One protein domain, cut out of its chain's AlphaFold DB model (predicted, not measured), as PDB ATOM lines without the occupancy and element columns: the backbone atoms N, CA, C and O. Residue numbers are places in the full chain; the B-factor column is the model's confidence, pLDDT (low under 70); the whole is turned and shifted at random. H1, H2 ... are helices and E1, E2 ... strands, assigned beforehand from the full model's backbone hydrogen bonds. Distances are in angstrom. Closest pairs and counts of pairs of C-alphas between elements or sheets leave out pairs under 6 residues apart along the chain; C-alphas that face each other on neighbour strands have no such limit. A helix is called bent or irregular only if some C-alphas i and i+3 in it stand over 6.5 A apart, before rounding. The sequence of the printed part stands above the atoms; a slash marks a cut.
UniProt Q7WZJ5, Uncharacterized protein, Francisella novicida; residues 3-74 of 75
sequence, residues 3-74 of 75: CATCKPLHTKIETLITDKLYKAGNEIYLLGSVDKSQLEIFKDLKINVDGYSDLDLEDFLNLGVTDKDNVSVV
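This is residues 3 to 74 of the 75 residues of an uncharacterized protein of Francisella novicida (UniProt Q7WZJ5). One strongly twisted five-stranded sheet forms the middle, with two short helices, H1 and H2, toward one end of the long axis and the unnamed stretch 3 to 12 at the other. The 72 printed residues hold, in order, E1, E2, E3, H1, E4, H2 and E5; the mixed sheet runs E1, E2, E3, E4, E5. The class is mixed, helices and strands, with 35 residues in named elements, under half. The whole is compact, with a radius of gyration of the C-alphas of 11.5 A and spans of 34 by 23 by 21 A.

Find C-alpha 13 at (65.949, 81.938, 81.710); from there E1 runs to residue 17, 11.7 A. Next come E2, residues 21 to 24, 10.4 A, and E3, residues 27 to 30, 10.0 A. H1, residues 36 to 42, spans 10.1 A; it is neither bent nor irregular, but only just: C-alphas 38 and 41 are 6.0 A apart. E4, residues 46 to 50, spans 13.2 A, H2, residues 57 to 62, 8.5 A, and E5, residues 71 to 74, 9.7 A, ending at C-alpha 74, (70.294, 98.227, 80.543).

Look first at the meander E1 E2 E3, each strand the antiparallel neighbour of the one before, in two hairpins: N 14 and O 23 are 2.8 A apart, N 29 and O 22 2.8 A. E3 and E4 are parallel, with N 30 and O 48 at 2.8 A; E4 and E5 are parallel, with N 74 and O 49 at 2.8 A. E3, H1, E4 and E4, H2, E5 are strand-helix-strand units, parallel neighbour strands with a helix between, their crossovers right-handed. H1 is on the sheet but only grazes it, with residues 38 to 42; H2 is not on it. The helices are close but not clearly touching, the closest C-alphas, of Lys 36 and Asn 62, 7.2 A apart. In H2 every O i to N i+4 pair is within hydrogen-bond range; in H1 1 of 3, beside 2 of 4 O i to N i+3 pairs.

The two C-alphas farthest apart, of His 10 and Glu 58, are 34.1 A apart. The printed part has no cut and no long link. Mean pLDDT of the printed part is 82.1; look for low confidence, under 70, at residues 64 to 69.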
ATOM      1  N   CYS A   3      62.718  92.480  82.078       75.38
ATOM      2  CA  CYS A   3      61.560  93.346  81.844       75.38
ATOM      3  C   CYS A   3      61.915  94.593  81.019       75.38
ATOM      4  O   CYS A   3      61.131  94.995  80.168       75.38
ATOM      5  N   ALA A   4      63.103  95.169  81.231       77.31
ATOM      6  CA  ALA A   4      63.588  96.337  80.490       77.31
ATOM      7  C   ALA A   4      63.930  95.997  79.026       77.31
ATOM      8  O   ALA A   4      63.775  96.830  78.142       77.31
ATOM      9  N   THR A   5      64.292  94.740  78.744       81.94
ATOM     10  CA  THR A   5      64.425  94.206  77.377       81.94
ATOM     11  C   THR A   5      63.102  93.694  76.782       81.94
ATOM     12  O   THR A   5      63.112  92.989  75.775       81.94
ATOM     13  N   CYS A   6      61.955  94.002  77.406       82.75
ATOM     14  CA  CYS A   6      60.614  93.586  76.973       82.75
ATOM     15  C   CYS A   6      60.447  92.065  76.778       82.75
ATOM     16  O   CYS A   6      59.632  91.626  75.960       82.75
ATOM     17  N   LYS A   7      61.199  91.232  77.516       85.19
ATOM     18  CA  LYS A   7      61.023  89.776  77.446       85.19
ATOM     19  C   LYS A   7      59.699  89.369  78.098       85.19
ATOM     20  O   LYS A   7      59.413  89.808  79.213       85.19
ATOM     21  N   PRO A   8      58.907  88.488  77.461       87.62
ATOM     22  CA  PRO A   8      57.729  87.914  78.100       87.62
ATOM     23  C   PRO A   8      58.086  87.173  79.397       87.62
ATOM     24  O   PRO A   8      59.105  86.490  79.449       87.62
ATOM     25  N   LEU A   9      57.219  87.221  80.413       83.94
ATOM     26  CA  LEU A   9      57.448  86.555  81.712       83.94
ATOM     27  C   LEU A   9      57.592  85.028  81.623       83.94
ATOM     28  O   LEU A   9      58.206  84.416  82.487       83.94
ATOM     29  N   HIS A  10      57.034  84.411  80.581       87.31
ATOM     30  CA  HIS A  10      57.173  82.976  80.328       87.31
ATOM     31  C   HIS A  10      58.484  82.617  79.608       87.31
ATOM     32  O   HIS A  10      58.717  81.449  79.300       87.31
ATOM     33  N   THR A  11      59.332  83.605  79.296       87.50
ATOM     34  CA  THR A  11      60.635  83.361  78.673       87.50
ATOM     35  C   THR A  11      61.491  82.542  79.621       87.50
ATOM     36  O   THR A  11      61.741  82.940  80.757       87.50
ATOM     37  N   LYS A  12      61.969  81.394  79.143       90.12
ATOM     38  CA  LYS A  12      62.882  80.557  79.912       90.12
ATOM     39  C   LYS A  12      64.217  81.280  80.088       90.12
ATOM     40  O   LYS A  12      64.846  81.671  79.106       90.12
ATOM     41  N   ILE A  13      64.636  81.416  81.341       91.75
ATOM     42  CA  ILE A  13      65.949  81.938  81.710       91.75
ATOM     43  C   ILE A  13      66.859  80.735  81.952       91.75
ATOM     44  O   ILE A  13      66.596  79.897  82.814       91.75
ATOM     45  N   GLU A  14      67.916  80.633  81.162       92.75
ATOM     46  CA  GLU A  14      68.976  79.649  81.320       92.75
ATOM     47  C   GLU A  14      70.085  80.276  82.169       92.75
ATOM     48  O   GLU A  14      70.648  81.310  81.813       92.75
ATOM     49  N   THR A  15      70.388  79.661  83.312       92.88
ATOM     50  CA  THR A  15      71.540  80.063  84.129       92.88
ATOM     51  C   THR A  15      72.785  79.416  83.543       92.88
ATOM     52  O   THR A  15      72.856  78.190  83.475       92.88
ATOM     53  N   LEU A  16      73.741  80.234  83.100       91.06
ATOM     54  CA  LEU A  16      75.036  79.763  82.602       91.06
ATOM     55  C   LEU A  16      76.074  79.805  83.725       91.06
ATOM     56  O   LEU A  16      76.801  78.840  83.936       91.06
ATOM     57  N   ILE A  17      76.100  80.916  84.466       90.06
ATOM     58  CA  ILE A  17      76.938  81.122  85.646       90.06
ATOM     59  C   ILE A  17      76.081  81.818  86.695       90.06
ATOM     60  O   ILE A  17      75.577  82.919  86.460       90.06
ATOM     61  N   THR A  18      75.915  81.172  87.844       89.06
ATOM     62  CA  THR A  18      75.131  81.707  88.961       89.06
ATOM     63  C   THR A  18      75.611  83.108  89.337       89.06
ATOM     64  O   THR A  18      76.813  83.347  89.435       89.06
ATOM     65  N   ASP A  19      74.656  84.023  89.496       88.25
ATOM     66  CA  ASP A  19      74.823  85.432  89.872       88.25
ATOM     67  C   ASP A  19      75.643  86.293  88.899       88.25
ATOM     68  O   ASP A  19      75.940  87.445  89.198       88.25
ATOM     69  N   LYS A  20      75.993  85.770  87.714       88.94
ATOM     70  CA  LYS A  20      76.884  86.469  86.772       88.94
ATOM     71  C   LYS A  20      76.399  86.470  85.331       88.94
ATOM     72  O   LYS A  20      76.415  87.516  84.690       88.94
ATOM     73  N   LEU A  21      75.984  85.313  84.813       90.00
ATOM     74  CA  LEU A  21      75.710  85.137  83.390       90.00
ATOM     75  C   LEU A  21      74.458  84.302  83.157       90.00
ATOM     76  O   LEU A  21      74.370  83.131  83.546       90.00
ATOM     77  N   TYR A  22      73.517  84.895  82.436       91.94
ATOM     78  CA  TYR A  22      72.251  84.266  82.096       91.94
ATOM     79  C   TYR A  22      71.969  84.420  80.610       91.94
ATOM     80  O   TYR A  22      72.420  85.360  79.958       91.94
ATOM     81  N   LYS A  23      71.181  83.496  80.075       92.12
ATOM     82  CA  LYS A  23      70.722  83.503  78.691       92.12
ATOM     83  C   LYS A  23      69.205  83.450  78.661       92.12
ATOM     84  O   LYS A  23      68.594  82.648  79.363       92.12
ATOM     85  N   ALA A  24      68.585  84.282  77.832       91.75
ATOM     86  CA  ALA A  24      67.147  84.220  77.593       91.75
ATOM     87  C   ALA A  24      66.863  84.383  76.096       91.75
ATOM     88  O   ALA A  24      66.991  85.465  75.519       91.75
ATOM     89  N   GLY A  25      66.479  83.281  75.447       88.06
ATOM     90  CA  GLY A  25      66.333  83.233  73.994       88.06
ATOM     91  C   GLY A  25      67.680  83.416  73.288       88.06
ATOM     92  O   GLY A  25      68.600  82.632  73.514       88.06
ATOM     93  N   ASN A  26      67.780  84.442  72.440       88.44
ATOM     94  CA  ASN A  26      68.975  84.759  71.648       88.44
ATOM     95  C   ASN A  26      69.791  85.931  72.227       88.44
ATOM     96  O   ASN A  26      70.479  86.639  71.494       88.44
ATOM     97  N   GLU A  27      69.649  86.180  73.528       90.31
ATOM     98  CA  GLU A  27      70.307  87.280  74.227       90.31
ATOM     99  C   GLU A  27      70.973  86.779  75.508       90.31
ATOM    100  O   GLU A  27      70.471  85.873  76.187       90.31
ATOM    101  N   ILE A  28      72.100  87.402  75.827       91.25
ATOM    102  CA  ILE A  28      72.894  87.187  77.029       91.25
ATOM    103  C   ILE A  28      72.668  88.357  77.982       91.25
ATOM    104  O   ILE A  28      72.472  89.494  77.556       91.25
ATOM    105  N   TYR A  29      72.681  88.063  79.276       90.12
ATOM    106  CA  TYR A  29      72.509  89.020  80.356       90.12
ATOM    107  C   TYR A  29      73.674  88.874  81.324       90.12
ATOM    108  O   TYR A  29      73.871  87.802  81.906       90.12
ATOM    109  N   LEU A  30      74.432  89.953  81.468       89.50
ATOM    110  CA  LEU A  30      75.631  90.028  82.284       89.50
ATOM    111  C   LEU A  30      75.347  90.866  83.533       89.50
ATOM    112  O   LEU A  30      75.000  92.041  83.425       89.50
ATOM    113  N   LEU A  31      75.466  90.234  84.701       88.44
ATOM    114  CA  LEU A  31      75.238  90.846  86.018       88.44
ATOM    115  C   LEU A  31      76.533  90.998  86.830       88.44
ATOM    116  O   LEU A  31      76.496  91.524  87.937       88.44
ATOM    117  N   GLY A  32      77.666  90.528  86.313       86.50
ATOM    118  CA  GLY A  32      78.957  90.658  86.979       86.50
ATOM    119  C   GLY A  32      80.099  90.124  86.125       86.50
ATOM    120  O   GLY A  32      79.878  89.601  85.032       86.50
ATOM    121  N   SER A  33      81.321  90.245  86.636       84.75
ATOM    122  CA  SER A  33      82.543  89.907  85.904       84.75
ATOM    123  C   SER A  33      82.661  88.419  85.578       84.75
ATOM    124  O   SER A  33      82.565  87.547  86.459       84.75
ATOM    125  N   VAL A  34      82.910  88.144  84.297       84.94
ATOM    126  CA  VAL A  34      83.128  86.811  83.724       84.94
ATOM    127  C   VAL A  34      84.332  86.838  82.794       84.94
ATOM    128  O   VAL A  34      84.615  87.851  82.157       84.94
ATOM    129  N   ASP A  35      85.009  85.699  82.675       82.38
ATOM    130  CA  ASP A  35      86.151  85.583  81.778       82.38
ATOM    131  C   ASP A  35      85.718  85.750  80.320       82.38
ATOM    132  O   ASP A  35      84.751  85.138  79.852       82.38
ATOM    133  N   LYS A  36      86.510  86.506  79.553       77.25
ATOM    134  CA  LYS A  36      86.275  86.736  78.122       77.25
ATOM    135  C   LYS A  36      86.098  85.436  77.331       77.25
ATOM    136  O   LYS A  36      85.251  85.361  76.448       77.25
ATOM    137  N   SER A  37      86.845  84.387  77.674       81.25
ATOM    138  CA  SER A  37      86.758  83.074  77.021       81.25
ATOM    139  C   SER A  37      85.361  82.445  77.101       81.25
ATOM    140  O   SER A  37      84.971  81.709  76.195       81.25
ATOM    141  N   GLN A  38      84.589  82.751  78.149       81.31
ATOM    142  CA  GLN A  38      83.214  82.274  78.308       81.31
ATOM    143  C   GLN A  38      82.230  83.068  77.444       81.31
ATOM    144  O   GLN A  38      81.211  82.523  77.023       81.31
ATOM    145  N   LEU A  39      82.543  84.332  77.151       79.12
ATOM    146  CA  LEU A  39      81.726  85.214  76.318       79.12
ATOM    147  C   LEU A  39      81.993  85.054  74.821       79.12
ATOM    148  O   LEU A  39      81.069  85.217  74.031       79.12
ATOM    149  N   GLU A  40      83.204  84.663  74.424       79.75
ATOM    150  CA  GLU A  40      83.560  84.391  73.019       79.75
ATOM    151  C   GLU A  40      82.648  83.335  72.368       79.75
ATOM    152  O   GLU A  40      82.365  83.398  71.172       79.75
ATOM    153  N   ILE A  41      82.120  82.394  73.161       82.38
ATOM    154  CA  ILE A  41      81.155  81.372  72.716       82.38
ATOM    155  C   ILE A  41      79.827  82.014  72.266       82.38
ATOM    156  O   ILE A  41      79.098  81.446  71.453       82.38
ATOM    157  N   PHE A  42      79.521  83.209  72.772       81.31
ATOM    158  CA  PHE A  42      78.282  83.949  72.546       81.31
ATOM    159  C   PHE A  42      78.490  85.260  71.782       81.31
ATOM    160  O   PHE A  42      77.598  86.103  71.786       81.31
ATOM    161  N   LYS A  43      79.631  85.438  71.106       77.81
ATOM    162  CA  LYS A  43      79.984  86.675  70.382       77.81
ATOM    163  C   LYS A  43      78.957  87.124  69.329       77.81
ATOM    164  O   LYS A  43      78.866  88.308  69.024       77.81
ATOM    165  N   ASP A  44      78.192  86.177  68.783       82.19
ATOM    166  CA  ASP A  44      77.163  86.424  67.766       82.19
ATOM    167  C   ASP A  44      75.785  86.742  68.385       82.19
ATOM    168  O   ASP A  44      74.818  87.012  67.670       82.19
ATOM    169  N   LEU A  45      75.666  86.680  69.716       84.56
ATOM    170  CA  LEU A  45      74.455  87.015  70.459       84.56
ATOM    171  C   LEU A  45      74.534  88.439  71.001       84.56
ATOM    172  O   LEU A  45      75.603  88.960  71.311       84.56
ATOM    173  N   LYS A  46      73.365  89.050  71.189       87.69
ATOM    174  CA  LYS A  46      73.283  90.353  71.844       87.69
ATOM    175  C   LYS A  46      73.558  90.207  73.338       87.69
ATOM    176  O   LYS A  46      72.908  89.405  74.013       87.69
ATOM    177  N   ILE A  47      74.477  91.013  73.853       88.00
ATOM    178  CA  ILE A  47      74.864  91.060  75.261       88.00
ATOM    179  C   ILE A  47      74.202  92.278  75.905       88.00
ATOM    180  O   ILE A  47      74.401  93.415  75.481       88.00
ATOM    181  N   ASN A  48      73.410  92.037  76.942       89.06
ATOM    182  CA  ASN A  48      72.819  93.071  77.775       89.06
ATOM    183  C   ASN A  48      73.579  93.121  79.100       89.06
ATOM    184  O   ASN A  48      73.641  92.122  79.814       89.06
ATOM    185  N   VAL A  49      74.160  94.270  79.411       88.00
ATOM    186  CA  VAL A  49      74.912  94.508  80.645       88.00
ATOM    187  C   VAL A  49      74.028  95.281  81.612       88.00
ATOM    188  O   VAL A  49      73.390  96.254  81.210       88.00
ATOM    189  N   ASP A  50      73.986  94.863  82.873       87.31
ATOM    190  CA  ASP A  50      73.273  95.606  83.910       87.31
ATOM    191  C   ASP A  50      74.033  96.890  84.266       87.31
ATOM    192  O   ASP A  50      75.167  96.834  84.743       87.31
ATOM    193  N   GLY A  51      73.408  98.050  84.073       81.75
ATOM    194  CA  GLY A  51      73.988  99.347  84.423       81.75
ATOM    195  C   GLY A  51      74.151  99.571  85.929       81.75
ATOM    196  O   GLY A  51      74.864 100.492  86.321       81.75
ATOM    197  N   TYR A  52      73.517  98.745  86.767       82.50
ATOM    198  CA  TYR A  52      73.678  98.759  88.225       82.50
ATOM    199  C   TYR A  52      74.566  97.625  88.747       82.50
ATOM    200  O   TYR A  52      74.750  97.518  89.960       82.50
ATOM    201  N   SER A  53      75.086  96.763  87.867       80.62
ATOM    202  CA  SER A  53      76.019  95.720  88.293       80.62
ATOM    203  C   SER A  53      77.373  96.296  88.682       80.62
ATOM    204  O   SER A  53      77.826  97.298  88.131       80.62
ATOM    205  N   ASP A  54      78.033  95.605  89.608       77.25
ATOM    206  CA  ASP A  54      79.410  95.879  90.019       77.25
ATOM    207  C   ASP A  54      80.386  95.264  88.997       77.25
ATOM    208  O   ASP A  54      81.193  94.387  89.308       77.25
ATOM    209  N   LEU A  55      80.200  95.617  87.722       80.94
ATOM    210  CA  LEU A  55      81.058  95.183  86.627       80.94
ATOM    211  C   LEU A  55      82.239  96.146  86.513       80.94
ATOM    212  O   LEU A  55      82.050  97.349  86.310       80.94
ATOM    213  N   ASP A  56      83.452  95.606  86.577       81.75
ATOM    214  CA  ASP A  56      84.653  96.409  86.396       81.75
ATOM    215  C   ASP A  56      84.710  97.021  84.989       81.75
ATOM    216  O   ASP A  56      84.399  96.391  83.973       81.75
ATOM    217  N   LEU A  57      85.155  98.279  84.918       74.94
ATOM    218  CA  LEU A  57      85.288  99.013  83.656       74.94
ATOM    219  C   LEU A  57      86.230  98.298  82.679       74.94
ATOM    220  O   LEU A  57      86.007  98.319  81.470       74.94
ATOM    221  N   GLU A  58      87.285  97.673  83.201       80.00
ATOM    222  CA  GLU A  58      88.220  96.886  82.402       80.00
ATOM    223  C   GLU A  58      87.525  95.681  81.763       80.00
ATOM    224  O   GLU A  58      87.672  95.465  80.559       80.00
ATOM    225  N   ASP A  59      86.702  94.956  82.523       80.00
ATOM    226  CA  ASP A  59      85.929  93.829  82.002       80.00
ATOM    227  C   ASP A  59      84.941  94.289  80.935       80.00
ATOM    228  O   ASP A  59      84.875  93.684  79.865       80.00
ATOM    229  N   PHE A  60      84.249  95.408  81.168       78.12
ATOM    230  CA  PHE A  60      83.342  96.010  80.189       78.12
ATOM    231  C   PHE A  60      84.044  96.357  78.868       78.12
ATOM    232  O   PHE A  60      83.538  96.045  77.789       78.12
ATOM    233  N   LEU A  61      85.224  96.980  78.931       76.44
ATOM    234  CA  LEU A  61      86.014  97.325  77.744       76.44
ATOM    235  C   LEU A  61      86.572  96.074  77.046       76.44
ATOM    236  O   LEU A  61      86.653  96.027  75.814       76.44
ATOM    237  N   ASN A  62      86.910  95.040  77.819       75.38
ATOM    238  CA  ASN A  62      87.438  93.772  77.328       75.38
ATOM    239  C   ASN A  62      86.369  92.811  76.782       75.38
ATOM    240  O   ASN A  62      86.751  91.821  76.146       75.38
ATOM    241  N   LEU A  63      85.069  93.134  76.904       72.19
ATOM    242  CA  LEU A  63      83.958  92.421  76.243       72.19
ATOM    243  C   LEU A  63      84.131  92.312  74.719       72.19
ATOM    244  O   LEU A  63      83.422  91.543  74.079       72.19
ATOM    245  N   GLY A  64      85.091  93.033  74.126       60.34
ATOM    246  CA  GLY A  64      85.465  92.843  72.728       60.34
ATOM    247  C   GLY A  64      84.396  93.377  71.790       60.34
ATOM    248  O   GLY A  64      84.050  92.727  70.809       60.34
ATOM    249  N   VAL A  65      83.874  94.566  72.101       55.12
ATOM    250  CA  VAL A  65      82.860  95.272  71.310       55.12
ATOM    251  C   VAL A  65      83.482  95.786  70.005       55.12
ATOM    252  O   VAL A  65      83.730  96.977  69.833       55.12
ATOM    253  N   THR A  66      83.806  94.883  69.081       50.84
ATOM    254  CA  THR A  66      84.202  95.245  67.714       50.84
ATOM    255  C   THR A  66      82.999  95.661  66.868       50.84
ATOM    256  O   THR A  66      83.173  96.469  65.962       50.84
ATOM    257  N   ASP A  67      81.787  95.216  67.220       55.00
ATOM    258  CA  ASP A  67      80.527  95.693  66.639       55.00
ATOM    259  C   ASP A  67      79.697  96.427  67.697       55.00
ATOM    260  O   ASP A  67      79.177  95.829  68.642       55.00
ATOM    261  N   LYS A  68      79.584  97.752  67.537       55.78
ATOM    262  CA  LYS A  68      78.901  98.675  68.465       55.78
ATOM    263  C   LYS A  68      77.432  98.328  68.747       55.78
ATOM    264  O   LYS A  68      76.899  98.826  69.732       55.78
ATOM    265  N   ASP A  69      76.801  97.491  67.926       63.91
ATOM    266  CA  ASP A  69      75.371  97.172  68.024       63.91
ATOM    267  C   ASP A  69      75.055  95.914  68.859       63.91
ATOM    268  O   ASP A  69      73.898  95.698  69.228       63.91
ATOM    269  N   ASN A  70      76.059  95.099  69.214       76.25
ATOM    270  CA  ASN A  70      75.832  93.838  69.939       76.25
ATOM    271  C   ASN A  70      75.846  93.976  71.467       76.25
ATOM    272  O   ASN A  70      75.434  93.038  72.151       76.25
ATOM    273  N   VAL A  71      76.269  95.120  72.015       80.44
ATOM    274  CA  VAL A  71      76.292  95.363  73.467       80.44
ATOM    275  C   VAL A  71      75.338  96.491  73.836       80.44
ATOM    276  O   VAL A  71      75.435  97.603  73.324       80.44
ATOM    277  N   SER A  72      74.419  96.212  74.757       83.88
ATOM    278  CA  SER A  72      73.460  97.181  75.286       83.88
ATOM    279  C   SER A  72      73.590  97.254  76.799       83.88
ATOM    280  O   SER A  72      73.529  96.236  77.480       83.88
ATOM    281  N   VAL A  73      73.751  98.463  77.333       83.56
ATOM    282  CA  VAL A  73      73.658  98.692  78.779       83.56
ATOM    283  C   VAL A  73      72.195  98.941  79.127       83.56
ATOM    284  O   VAL A  73      71.536  99.769  78.495       83.56
ATOM    285  N   VAL A  74      71.688  98.205  80.108       83.56
ATOM    286  CA  VAL A  74      70.294  98.227  80.543       83.56
ATOM    287  C   VAL A  74      70.243  98.710  81.987       83.56
ATOM    288  O   VAL A  74      70.840  98.088  82.860       83.56
TER     289      VAL A  74